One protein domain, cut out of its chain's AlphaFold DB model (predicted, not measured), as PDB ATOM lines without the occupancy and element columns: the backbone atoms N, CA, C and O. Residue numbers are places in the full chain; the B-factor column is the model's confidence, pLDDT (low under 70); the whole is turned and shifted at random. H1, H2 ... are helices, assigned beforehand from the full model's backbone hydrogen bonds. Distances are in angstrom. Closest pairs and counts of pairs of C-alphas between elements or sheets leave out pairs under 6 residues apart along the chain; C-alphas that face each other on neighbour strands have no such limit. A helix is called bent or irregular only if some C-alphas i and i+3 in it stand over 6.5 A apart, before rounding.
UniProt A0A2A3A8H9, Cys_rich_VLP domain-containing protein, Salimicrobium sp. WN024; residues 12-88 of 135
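Overview. This is residues 12 to 88 of the 135 residues of the protein "Cys_rich_VLP domain-containing protein" of Salimicrobium sp. WN024 (UniProt A0A2A3A8H9). Three short helices meet in a triangle, H2 packing about perpendicular to H1 and H3 crossing H1 at a steep tilt near the beginning of H1, while a long looping stretch without a named element, residues 27 to 59, makes the other end of an elongated outline. After H3, residues 81 to 88 fold back beside that helix. The printed part has 77 residues, with the named helices H1, H2 and H3 in this order and no named strand. The class is all helix, though under half of the residues, 33 of 77, are in named elements. The whole is compact by its radius of gyration of the C-alphas, 12.5 A, and spans 39 by 22 by 20 A.

Arrangement. Begin with the longest helix, H1, residues 14 to 26. Look at its last residue to find H2, residues 60 to 69: the two touch, their closest C-alphas being those of Trp 26 and Val 66, 6.1 A apart. Their lines are about perpendicular, at 89 degrees. Go back to residues 15 to 19, with which alone H1 touches H3, residues 71 to 80; the closest C-alphas are those of Ser 15 and Leu 73, 7.0 A apart. H1 and H3 run opposite ways at a steep tilt of 47 degrees. H2 and H3 touch only at the corner by their link, and only just, with 3 pairs of C-alphas within 8 A; the closest are those of Leu 67 and Glu 74, 5.7 A apart. They run opposite ways at a steep tilt of 44 degrees. In H1 and H3 every O i to N i+4 pair is within hydrogen-bond range; in H2 it is 3 of 6, with 2 of 7 O i to N i+3 pairs.

Along the chain. Find C-alpha 14 at (-16.729, 50.910, -11.337); from there H1 runs 18.2 A to C-alpha 26 at (-20.309, 34.809, -3.737). H2 runs 14.5 A from C-alpha 60 to C-alpha 69. It is neither bent nor irregular, but only just: C-alphas 64 and 67 are 6.5 A apart. H3 runs 14.2 A from C-alpha 71 and ends at C-alpha 80, at (-10.482, 44.837, -20.357).

Size, cuts and confidence. Look to Glu 44 and Gly 88 for the two C-alphas farthest apart, 41.1 A. The link from H1 to H2 is long, with 33 residues, and its C-alphas lie 5 to 20 A from the mean of the C-alphas. The link from H2 to H3 is tight, with 1 residue. The printed part has no cut. The mean pLDDT of the printed part is 85.1; look for values under 70 at residues 41 to 45, residue 56 and residues 84 to 87.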
ATOM      1  N   ARG A  12     -10.528  53.215  -7.792       78.81
ATOM      2  CA  ARG A  12     -10.979  51.961  -8.395       78.81
ATOM      3  C   ARG A  12     -12.091  52.243  -9.389       78.81
ATOM      4  O   ARG A  12     -13.066  52.931  -9.069       78.81
ATOM      5  N   THR A  13     -11.965  51.669 -10.573       86.38
ATOM      6  CA  THR A  13     -12.994  51.704 -11.608       86.38
ATOM      7  C   THR A  13     -14.301  51.106 -11.084       86.38
ATOM      8  O   THR A  13     -14.319  50.285 -10.162       86.38
ATOM      9  N   LEU A  14     -15.428  51.488 -11.689       88.69
ATOM     10  CA  LEU A  14     -16.729  50.910 -11.337       88.69
ATOM     11  C   LEU A  14     -16.740  49.382 -11.490       88.69
ATOM     12  O   LEU A  14     -17.369  48.691 -10.691       88.69
ATOM     13  N   SER A  15     -16.024  48.848 -12.481       87.25
ATOM     14  CA  SER A  15     -15.918  47.407 -12.698       87.25
ATOM     15  C   SER A  15     -15.129  46.715 -11.582       87.25
ATOM     16  O   SER A  15     -15.610  45.726 -11.045       87.25
ATOM     17  N   GLU A  16     -14.001  47.272 -11.131       90.25
ATOM     18  CA  GLU A  16     -13.239  46.719  -9.993       90.25
ATOM     19  C   GLU A  16     -14.039  46.745  -8.683       90.25
ATOM     20  O   GLU A  16     -13.944  45.837  -7.855       90.25
ATOM     21  N   GLN A  17     -14.865  47.775  -8.482       92.44
ATOM     22  CA  GLN A  17     -15.773  47.833  -7.335       92.44
ATOM     23  C   GLN A  17     -16.831  46.723  -7.400       92.44
ATOM     24  O   GLN A  17     -17.104  46.077  -6.384       92.44
ATOM     25  N   LYS A  18     -17.396  46.468  -8.588       94.81
ATOM     26  CA  LYS A  18     -18.329  45.355  -8.815       94.81
ATOM     27  C   LYS A  18     -17.659  43.996  -8.612       94.81
ATOM     28  O   LYS A  18     -18.245  43.150  -7.951       94.81
ATOM     29  N   GLU A  19     -16.423  43.809  -9.076       94.56
ATOM     30  CA  GLU A  19     -15.649  42.576  -8.853       94.56
ATOM     31  C   GLU A  19     -15.463  42.295  -7.360       94.56
ATOM     32  O   GLU A  19     -15.768  41.203  -6.882       94.56
ATOM     33  N   ARG A  20     -15.032  43.301  -6.591       94.00
ATOM     34  CA  ARG A  20     -14.862  43.181  -5.136       94.00
ATOM     35  C   ARG A  20     -16.178  42.909  -4.418       94.00
ATOM     36  O   ARG A  20     -16.189  42.161  -3.444       94.00
ATOM     37  N   LYS A  21     -17.280  43.506  -4.876       95.88
ATOM     38  CA  LYS A  21     -18.613  43.195  -4.356       95.88
ATOM     39  C   LYS A  21     -18.985  41.738  -4.640       95.88
ATOM     40  O   LYS A  21     -19.383  41.038  -3.719       95.88
ATOM     41  N   LEU A  22     -18.761  41.260  -5.862       96.56
ATOM     42  CA  LEU A  22     -19.054  39.879  -6.239       96.56
ATOM     43  C   LEU A  22     -18.240  38.873  -5.412       96.56
ATOM     44  O   LEU A  22     -18.772  37.846  -5.002       96.56
ATOM     45  N   VAL A  23     -16.976  39.188  -5.099       95.75
ATOM     46  CA  VAL A  23     -16.167  38.378  -4.173       95.75
ATOM     47  C   VAL A  23     -16.813  38.303  -2.790       95.75
ATOM     48  O   VAL A  23     -16.922  37.211  -2.245       95.75
ATOM     49  N   LYS A  24     -17.256  39.435  -2.233       95.44
ATOM     50  CA  LYS A  24     -17.903  39.471  -0.911       95.44
ATOM     51  C   LYS A  24     -19.213  38.687  -0.877       95.44
ATOM     52  O   LYS A  24     -19.503  38.063   0.135       95.44
ATOM     53  N   ASP A  25     -19.973  38.733  -1.964       95.44
ATOM     54  CA  ASP A  25     -21.307  38.138  -2.025       95.44
ATOM     55  C   ASP A  25     -21.257  36.626  -2.343       95.44
ATOM     56  O   ASP A  25     -22.091  35.875  -1.841       95.44
ATOM     57  N   TRP A  26     -20.284  36.162  -3.146       96.44
ATOM     58  CA  TRP A  26     -20.309  34.809  -3.737       96.44
ATOM     59  C   TRP A  26     -19.025  33.978  -3.587       96.44
ATOM     60  O   TRP A  26     -19.034  32.780  -3.875       96.44
ATOM     61  N   CYS A  27     -17.894  34.554  -3.170       96.12
ATOM     62  CA  CYS A  27     -16.650  33.788  -3.078       96.12
ATOM     63  C   CYS A  27     -16.585  32.969  -1.784       96.12
ATOM     64  O   CYS A  27     -16.286  33.501  -0.722       96.12
ATOM     65  N   ALA A  28     -16.720  31.646  -1.897       95.62
ATOM     66  CA  ALA A  28     -16.581  30.718  -0.765       95.62
ATOM     67  C   ALA A  28     -15.205  30.754  -0.067       95.62
ATOM     68  O   ALA A  28     -15.055  30.242   1.038       95.62
ATOM     69  N   ASN A  29     -14.191  31.336  -0.712       94.50
ATOM     70  CA  ASN A  29     -12.845  31.451  -0.159       94.50
ATOM     71  C   ASN A  29     -12.567  32.811   0.484       94.50
ATOM     72  O   ASN A  29     -11.455  32.999   0.967       94.50
ATOM     73  N   TYR A  30     -13.512  33.754   0.462       94.50
ATOM     74  CA  TYR A  30     -13.365  35.061   1.093       94.50
ATOM     75  C   TYR A  30     -14.138  35.096   2.412       94.50
ATOM     76  O   TYR A  30     -15.342  34.854   2.426       94.50
ATOM     77  N   ASP A  31     -13.451  35.390   3.514       90.69
ATOM     78  CA  ASP A  31     -14.063  35.422   4.841       90.69
ATOM     79  C   ASP A  31     -14.480  36.830   5.294       90.69
ATOM     80  O   ASP A  31     -14.118  37.859   4.718       90.69
ATOM     81  N   GLN A  32     -15.240  36.874   6.390       87.06
ATOM     82  CA  GLN A  32     -15.716  38.110   7.021       87.06
ATOM     83  C   GLN A  32     -14.590  39.022   7.544       87.06
ATOM     84  O   GLN A  32     -14.818  40.207   7.780       87.06
ATOM     85  N   HIS A  33     -13.382  38.487   7.733       85.12
ATOM     86  CA  HIS A  33     -12.203  39.234   8.173       85.12
ATOM     87  C   HIS A  33     -11.390  39.775   6.986       85.12
ATOM     88  O   HIS A  33     -10.322  40.362   7.176       85.12
ATOM     89  N   GLY A  34     -11.896  39.604   5.762       83.31
ATOM     90  CA  GLY A  34     -11.262  40.076   4.543       83.31
ATOM     91  C   GLY A  34     -10.092  39.210   4.083       83.31
ATOM     92  O   GLY A  34      -9.237  39.697   3.338       83.31
ATOM     93  N   LYS A  35     -10.023  37.950   4.526       88.19
ATOM     94  CA  LYS A  35      -8.957  37.012   4.173       88.19
ATOM     95  C   LYS A  35      -9.422  35.990   3.139       88.19
ATOM     96  O   LYS A  35     -10.587  35.621   3.060       88.19
ATOM     97  N   CYS A  36      -8.473  35.554   2.317       91.75
ATOM     98  CA  CYS A  36      -8.644  34.537   1.294       91.75
ATOM     99  C   CYS A  36      -8.091  33.198   1.791       91.75
ATOM    100  O   CYS A  36      -6.886  33.064   2.004       91.75
ATOM    101  N   HIS A  37      -8.940  32.182   1.931       90.31
ATOM    102  CA  HIS A  37      -8.539  30.852   2.401       90.31
ATOM    103  C   HIS A  37      -7.624  30.096   1.431       90.31
ATOM    104  O   HIS A  37      -6.866  29.231   1.864       90.31
ATOM    105  N   LEU A  38      -7.645  30.443   0.140       88.56
ATOM    106  CA  LEU A  38      -6.709  29.886  -0.842       88.56
ATOM    107  C   LEU A  38      -5.309  30.497  -0.735       88.56
ATOM    108  O   LEU A  38      -4.358  29.922  -1.262       88.56
ATOM    109  N   GLN A  39      -5.168  31.648  -0.072       83.69
ATOM    110  CA  GLN A  39      -3.877  32.296   0.079       83.69
ATOM    111  C   GLN A  39      -3.131  31.681   1.266       83.69
ATOM    112  O   GLN A  39      -3.536  31.810   2.420       83.69
ATOM    113  N   THR A  40      -2.025  31.000   0.977       72.75
ATOM    114  CA  THR A  40      -1.202  30.296   1.977       72.75
ATOM    115  C   THR A  40       0.048  31.075   2.390       72.75
ATOM    116  O   THR A  40       0.744  30.665   3.317       72.75
ATOM    117  N   GLY A  41       0.330  32.207   1.736       65.94
ATOM    118  CA  GLY A  41       1.518  33.019   1.986       65.94
ATOM    119  C   GLY A  41       1.516  33.691   3.363       65.94
ATOM    120  O   GLY A  41       0.592  34.423   3.710       65.94
ATOM    121  N   LEU A  42       2.597  33.484   4.118       56.16
ATOM    122  CA  LEU A  42       2.949  34.198   5.355       56.16
ATOM    123  C   LEU A  42       3.698  35.517   5.051       56.16
ATOM    124  O   LEU A  42       4.649  35.864   5.744       56.16
ATOM    125  N   GLY A  43       3.342  36.215   3.967       62.53
ATOM    126  CA  GLY A  43       3.910  37.534   3.655       62.53
ATOM    127  C   GLY A  43       3.348  38.627   4.572       62.53
ATOM    128  O   GLY A  43       2.392  38.378   5.304       62.53
ATOM    129  N   GLU A  44       3.883  39.851   4.503       62.75
ATOM    130  CA  GLU A  44       3.389  40.997   5.297       62.75
ATOM    131  C   GLU A  44       1.898  41.303   5.049       62.75
ATOM    132  O   GLU A  44       1.174  41.667   5.975       62.75
ATOM    133  N   SER A  45       1.398  41.063   3.830       62.44
ATOM    134  CA  SER A  45      -0.031  41.162   3.480       62.44
ATOM    135  C   SER A  45      -0.884  40.002   4.032       62.44
ATOM    136  O   SER A  45      -2.118  40.076   4.109       62.44
ATOM    137  N   GLY A  46      -0.241  38.921   4.478       73.62
ATOM    138  CA  GLY A  46      -0.869  37.702   4.969       73.62
ATOM    139  C   GLY A  46      -1.762  37.039   3.920       73.62
ATOM    140  O   GLY A  46      -1.476  37.022   2.724       73.62
ATOM    141  N   ARG A  47      -2.896  36.497   4.373       83.31
ATOM    142  CA  ARG A  47      -3.900  35.852   3.513       83.31
ATOM    143  C   ARG A  47      -4.808  36.858   2.795       83.31
ATOM    144  O   ARG A  47      -6.024  36.720   2.847       83.31
ATOM    145  N   GLU A  48      -4.268  37.923   2.211       86.62
ATOM    146  CA  GLU A  48      -5.085  38.901   1.482       86.62
ATOM    147  C   GLU A  48      -5.651  38.307   0.177       86.62
ATOM    148  O   GLU A  48      -5.032  37.463  -0.473       86.62
ATOM    149  N   CYS A  49      -6.859  38.727  -0.205       89.62
ATOM    150  CA  CYS A  49      -7.446  38.348  -1.484       89.62
ATOM    151  C   CYS A  49      -6.746  39.075  -2.653       89.62
ATOM    152  O   CYS A  49      -6.657  40.301  -2.617       89.62
ATOM    153  N   PRO A  50      -6.358  38.376  -3.739       87.62
ATOM    154  CA  PRO A  50      -5.713  38.994  -4.906       87.62
ATOM    155  C   PRO A  50      -6.514  40.105  -5.599       87.62
ATOM    156  O   PRO A  50      -5.944  40.937  -6.290       87.62
ATOM    157  N   LEU A  51      -7.841  40.114  -5.444       90.00
ATOM    158  CA  LEU A  51      -8.715  41.160  -5.994       90.00
ATOM    159  C   LEU A  51      -8.778  42.393  -5.081       90.00
ATOM    160  O   LEU A  51      -9.306  43.436  -5.475       90.00
ATOM    161  N   PHE A  52      -8.279  42.266  -3.848       88.75
ATOM    162  CA  PHE A  52      -8.275  43.315  -2.839       88.75
ATOM    163  C   PHE A  52      -6.935  44.034  -2.699       88.75
ATOM    164  O   PHE A  52      -6.969  45.198  -2.290       88.75
ATOM    165  N   SER A  53      -5.841  43.412  -3.148       83.19
ATOM    166  CA  SER A  53      -4.498  43.992  -3.157       83.19
ATOM    167  C   SER A  53      -4.388  45.229  -4.055       83.19
ATOM    168  O   SER A  53      -5.214  45.454  -4.949       83.19
ATOM    169  N   ASP A  54      -3.358  46.034  -3.793       76.44
ATOM    170  CA  ASP A  54      -3.036  47.238  -4.569       76.44
ATOM    171  C   ASP A  54      -2.442  46.904  -5.944       76.44
ATOM    172  O   ASP A  54      -2.654  47.636  -6.904       76.44
ATOM    173  N   GLU A  55      -1.787  45.749  -6.069       72.88
ATOM    174  CA  GLU A  55      -1.429  45.148  -7.353       72.88
ATOM    175  C   GLU A  55      -2.376  43.967  -7.618       72.88
ATOM    176  O   GLU A  55      -2.077  42.833  -7.222       72.88
ATOM    177  N   PRO A  56      -3.571  44.199  -8.198       68.75
ATOM    178  CA  PRO A  56      -4.536  43.134  -8.408       68.75
ATOM    179  C   PRO A  56      -3.982  42.115  -9.403       68.75
ATOM    180  O   PRO A  56      -3.729  42.404 -10.576       68.75
ATOM    181  N   THR A  57      -3.806  40.886  -8.930       80.25
ATOM    182  CA  THR A  57      -3.370  39.760  -9.761       80.25
ATOM    183  C   THR A  57      -4.565  38.901 -10.164       80.25
ATOM    184  O   THR A  57      -5.674  39.030  -9.643       80.25
ATOM    185  N   ARG A  58      -4.364  38.013 -11.144       87.75
ATOM    186  CA  ARG A  58      -5.412  37.061 -11.532       87.75
ATOM    187  C   ARG A  58      -5.726  36.138 -10.372       87.75
ATOM    188  O   ARG A  58      -4.824  35.567  -9.767       87.75
ATOM    189  N   CYS A  59      -7.010  35.892 -10.163       91.62
ATOM    190  CA  CYS A  59      -7.475  34.827  -9.294       91.62
ATOM    191  C   CYS A  59      -8.219  33.793 -10.157       91.62
ATOM    192  O   CYS A  59      -9.378  34.020 -10.500       91.62
ATOM    193  N   PRO A  60      -7.595  32.650 -10.506       91.31
ATOM    194  CA  PRO A  60      -8.241  31.626 -11.333       91.31
ATOM    195  C   PRO A  60      -9.532  31.071 -10.720       91.31
ATOM    196  O   PRO A  60     -10.437  30.670 -11.446       91.31
ATOM    197  N   TYR A  61      -9.626  31.051  -9.386       94.00
ATOM    198  CA  TYR A  61     -10.857  30.674  -8.694       94.00
ATOM    199  C   TYR A  61     -11.964  31.703  -8.934       94.00
ATOM    200  O   TYR A  61     -13.078  31.329  -9.287       94.00
ATOM    201  N   PHE A  62     -11.653  32.997  -8.799       94.94
ATOM    202  CA  PHE A  62     -12.606  34.061  -9.100       94.94
ATOM    203  C   PHE A  62     -13.105  33.948 -10.540       94.94
ATOM    204  O   PHE A  62     -14.305  33.848 -10.749       94.94
ATOM    205  N   GLU A  63     -12.194  33.861 -11.508       93.38
ATOM    206  CA  GLU A  63     -12.525  33.794 -12.936       93.38
ATOM    207  C   GLU A  63     -13.439  32.613 -13.296       93.38
ATOM    208  O   GLU A  63     -14.294  32.755 -14.159       93.38
ATOM    209  N   ARG A  64     -13.271  31.453 -12.649       92.25
ATOM    210  CA  ARG A  64     -14.000  30.223 -13.009       92.25
ATOM    211  C   ARG A  64     -15.242  29.947 -12.170       92.25
ATOM    212  O   ARG A  64     -16.139  29.268 -12.649       92.25
ATOM    213  N   ALA A  65     -15.262  30.388 -10.914       94.56
ATOM    214  CA  ALA A  65     -16.289  29.992  -9.949       94.56
ATOM    215  C   ALA A  65     -17.114  31.167  -9.413       94.56
ATOM    216  O   ALA A  65     -18.242  30.964  -8.974       94.56
ATOM    217  N   VAL A  66     -16.568  32.387  -9.425       96.19
ATOM    218  CA  VAL A  66     -17.226  33.561  -8.830       96.19
ATOM    219  C   VAL A  66     -17.736  34.502  -9.912       96.19
ATOM    220  O   VAL A  66     -18.919  34.824  -9.916       96.19
ATOM    221  N   LEU A  67     -16.867  34.895 -10.844       94.12
ATOM    222  CA  LEU A  67     -17.143  35.812 -11.947       94.12
ATOM    223  C   LEU A  67     -18.352  35.396 -12.807       94.12
ATOM    224  O   LEU A  67     -19.160  36.278 -13.094       94.12
ATOM    225  N   PRO A  68     -18.576  34.101 -13.122       91.88
ATOM    226  CA  PRO A  68     -19.747  33.687 -13.904       91.88
ATOM    227  C   PRO A  68     -21.110  33.964 -13.242       91.88
ATOM    228  O   PRO A  68     -22.138  33.877 -13.911       91.88
ATOM    229  N   ASN A  69     -21.159  34.314 -11.946       93.69
ATOM    230  CA  ASN A  69     -22.407  34.732 -11.290       93.69
ATOM    231  C   ASN A  69     -22.896  36.119 -11.758       93.69
ATOM    232  O   ASN A  69     -24.059  36.453 -11.537       93.69
ATOM    233  N   ASP A  70     -22.047  36.916 -12.417       92.12
ATOM    234  CA  ASP A  70     -22.429  38.168 -13.080       92.12
ATOM    235  C   ASP A  70     -21.891  38.183 -14.525       92.12
ATOM    236  O   ASP A  70     -20.780  38.656 -14.776       92.12
ATOM    237  N   PRO A  71     -22.675  37.688 -15.502       88.06
ATOM    238  CA  PRO A  71     -22.230  37.573 -16.891       88.06
ATOM    239  C   PRO A  71     -21.910  38.913 -17.575       88.06
ATOM    240  O   PRO A  71     -21.097  38.970 -18.500       88.06
ATOM    241  N   ALA A  72     -22.539  40.011 -17.140       86.62
ATOM    242  CA  ALA A  72     -22.228  41.338 -17.668       86.62
ATOM    243  C   ALA A  72     -20.856  41.804 -17.163       86.62
ATOM    244  O   ALA A  72     -20.046  42.316 -17.938       86.62
ATOM    245  N   LEU A  73     -20.574  41.573 -15.876       91.31
ATOM    246  CA  LEU A  73     -19.261  41.838 -15.300       91.31
ATOM    247  C   LEU A  73     -18.182  40.913 -15.871       91.31
ATOM    248  O   LEU A  73     -17.066  41.375 -16.096       91.31
ATOM    249  N   GLU A  74     -18.501  39.645 -16.135       90.50
ATOM    250  CA  GLU A  74     -17.604  38.693 -16.798       90.50
ATOM    251  C   GLU A  74     -17.163  39.204 -18.173       90.50
ATOM    252  O   GLU A  74     -15.966  39.261 -18.460       90.50
ATOM    253  N   TYR A  75     -18.111  39.662 -18.991       86.81
ATOM    254  CA  TYR A  75     -17.800  40.274 -20.280       86.81
ATOM    255  C   TYR A  75     -16.878  41.493 -20.126       86.81
ATOM    256  O   TYR A  75     -15.851  41.586 -20.803       86.81
ATOM    257  N   ASP A  76     -17.198  42.415 -19.213       87.94
ATOM    258  CA  ASP A  76     -16.381  43.609 -18.963       87.94
ATOM    259  C   ASP A  76     -14.985  43.268 -18.418       87.94
ATOM    260  O   ASP A  76     -14.003  43.963 -18.707       87.94
ATOM    261  N   TYR A  77     -14.881  42.213 -17.608       90.44
ATOM    262  CA  TYR A  77     -13.629  41.680 -17.085       90.44
ATOM    263  C   TYR A  77     -12.734  41.190 -18.220       90.44
ATOM    264  O   TYR A  77     -11.616  41.682 -18.377       90.44
ATOM    265  N   TRP A  78     -13.229  40.293 -19.071       87.56
ATOM    266  CA  TRP A  78     -12.426  39.733 -20.157       87.56
ATOM    267  C   TRP A  78     -12.124  40.743 -21.260       87.56
ATOM    268  O   TRP A  78     -10.985  40.802 -21.733       87.56
ATOM    269  N   ARG A  79     -13.077  41.628 -21.582       84.56
ATOM    270  CA  ARG A  79     -12.880  42.725 -22.539       84.56
ATOM    271  C   ARG A  79     -11.705  43.619 -22.141       84.56
ATOM    272  O   ARG A  79     -10.850  43.899 -22.979       84.56
ATOM    273  N   ARG A  80     -11.618  44.037 -20.869       86.75
ATOM    274  CA  ARG A  80     -10.482  44.837 -20.357       86.75
ATOM    275  C   ARG A  80      -9.148  44.097 -20.451       86.75
ATOM    276  O   ARG A  80      -8.102  44.728 -20.545       86.75
ATOM    277  N   ARG A  81      -9.183  42.767 -20.427       85.69
ATOM    278  CA  ARG A  81      -8.010  41.885 -20.460       85.69
ATOM    279  C   ARG A  81      -7.632  41.450 -21.879       85.69
ATOM    280  O   ARG A  81      -6.733  40.629 -22.030       85.69
ATOM    281  N   GLY A  82      -8.303  41.984 -22.904       79.56
ATOM    282  CA  GLY A  82      -8.055  41.642 -24.307       79.56
ATOM    283  C   GLY A  82      -8.466  40.214 -24.674       79.56
ATOM    284  O   GLY A  82      -7.996  39.689 -25.681       79.56
ATOM    285  N   ALA A  83      -9.313  39.575 -23.864       72.81
ATOM    286  CA  ALA A  83      -9.823  38.235 -24.110       72.81
ATOM    287  C   ALA A  83     -11.310  38.284 -24.481       72.81
ATOM    288  O   ALA A  83     -12.085  39.063 -23.928       72.81
ATOM    289  N   HIS A  84     -11.722  37.404 -25.389       58.44
ATOM    290  CA  HIS A  84     -13.130  37.140 -25.665       58.44
ATOM    291  C   HIS A  84     -13.557  35.914 -24.856       58.44
ATOM    292  O   HIS A  84     -13.527  34.794 -25.357       58.44
ATOM    293  N   GLN A  85     -13.898  36.117 -23.585       55.72
ATOM    294  CA  GLN A  85     -14.575  35.108 -22.771       55.72
ATOM    295  C   GLN A  85     -15.876  35.706 -22.228       55.72
ATOM    296  O   GLN A  85     -15.943  36.894 -21.920       55.72
ATOM    297  N   GLY A  86     -16.928  34.892 -22.234       58.97
ATOM    298  CA  GLY A  86     -18.320  35.316 -22.091       58.97
ATOM    299  C   GLY A  86     -19.179  34.609 -23.137       58.97
ATOM    300  O   GLY A  86     -19.750  35.245 -24.026       58.97
ATOM    301  N   GLU A  87     -19.191  33.273 -23.098       61.25
ATOM    302  CA  GLU A  87     -20.042  32.486 -23.990       61.25
ATOM    303  C   GLU A  87     -21.506  32.888 -23.780       61.25
ATOM    304  O   GLU A  87     -22.005  32.962 -22.661       61.25
ATOM    305  N   GLY A  88     -22.201  33.196 -24.873       73.06
ATOM    306  CA  GLY A  88     -23.609  33.571 -24.817       73.06
ATOM    307  C   GLY A  88     -23.898  35.033 -24.471       73.06
ATOM    308  O   GLY A  88     -25.071  35.383 -24.451       73.06
TER     309      GLY A  88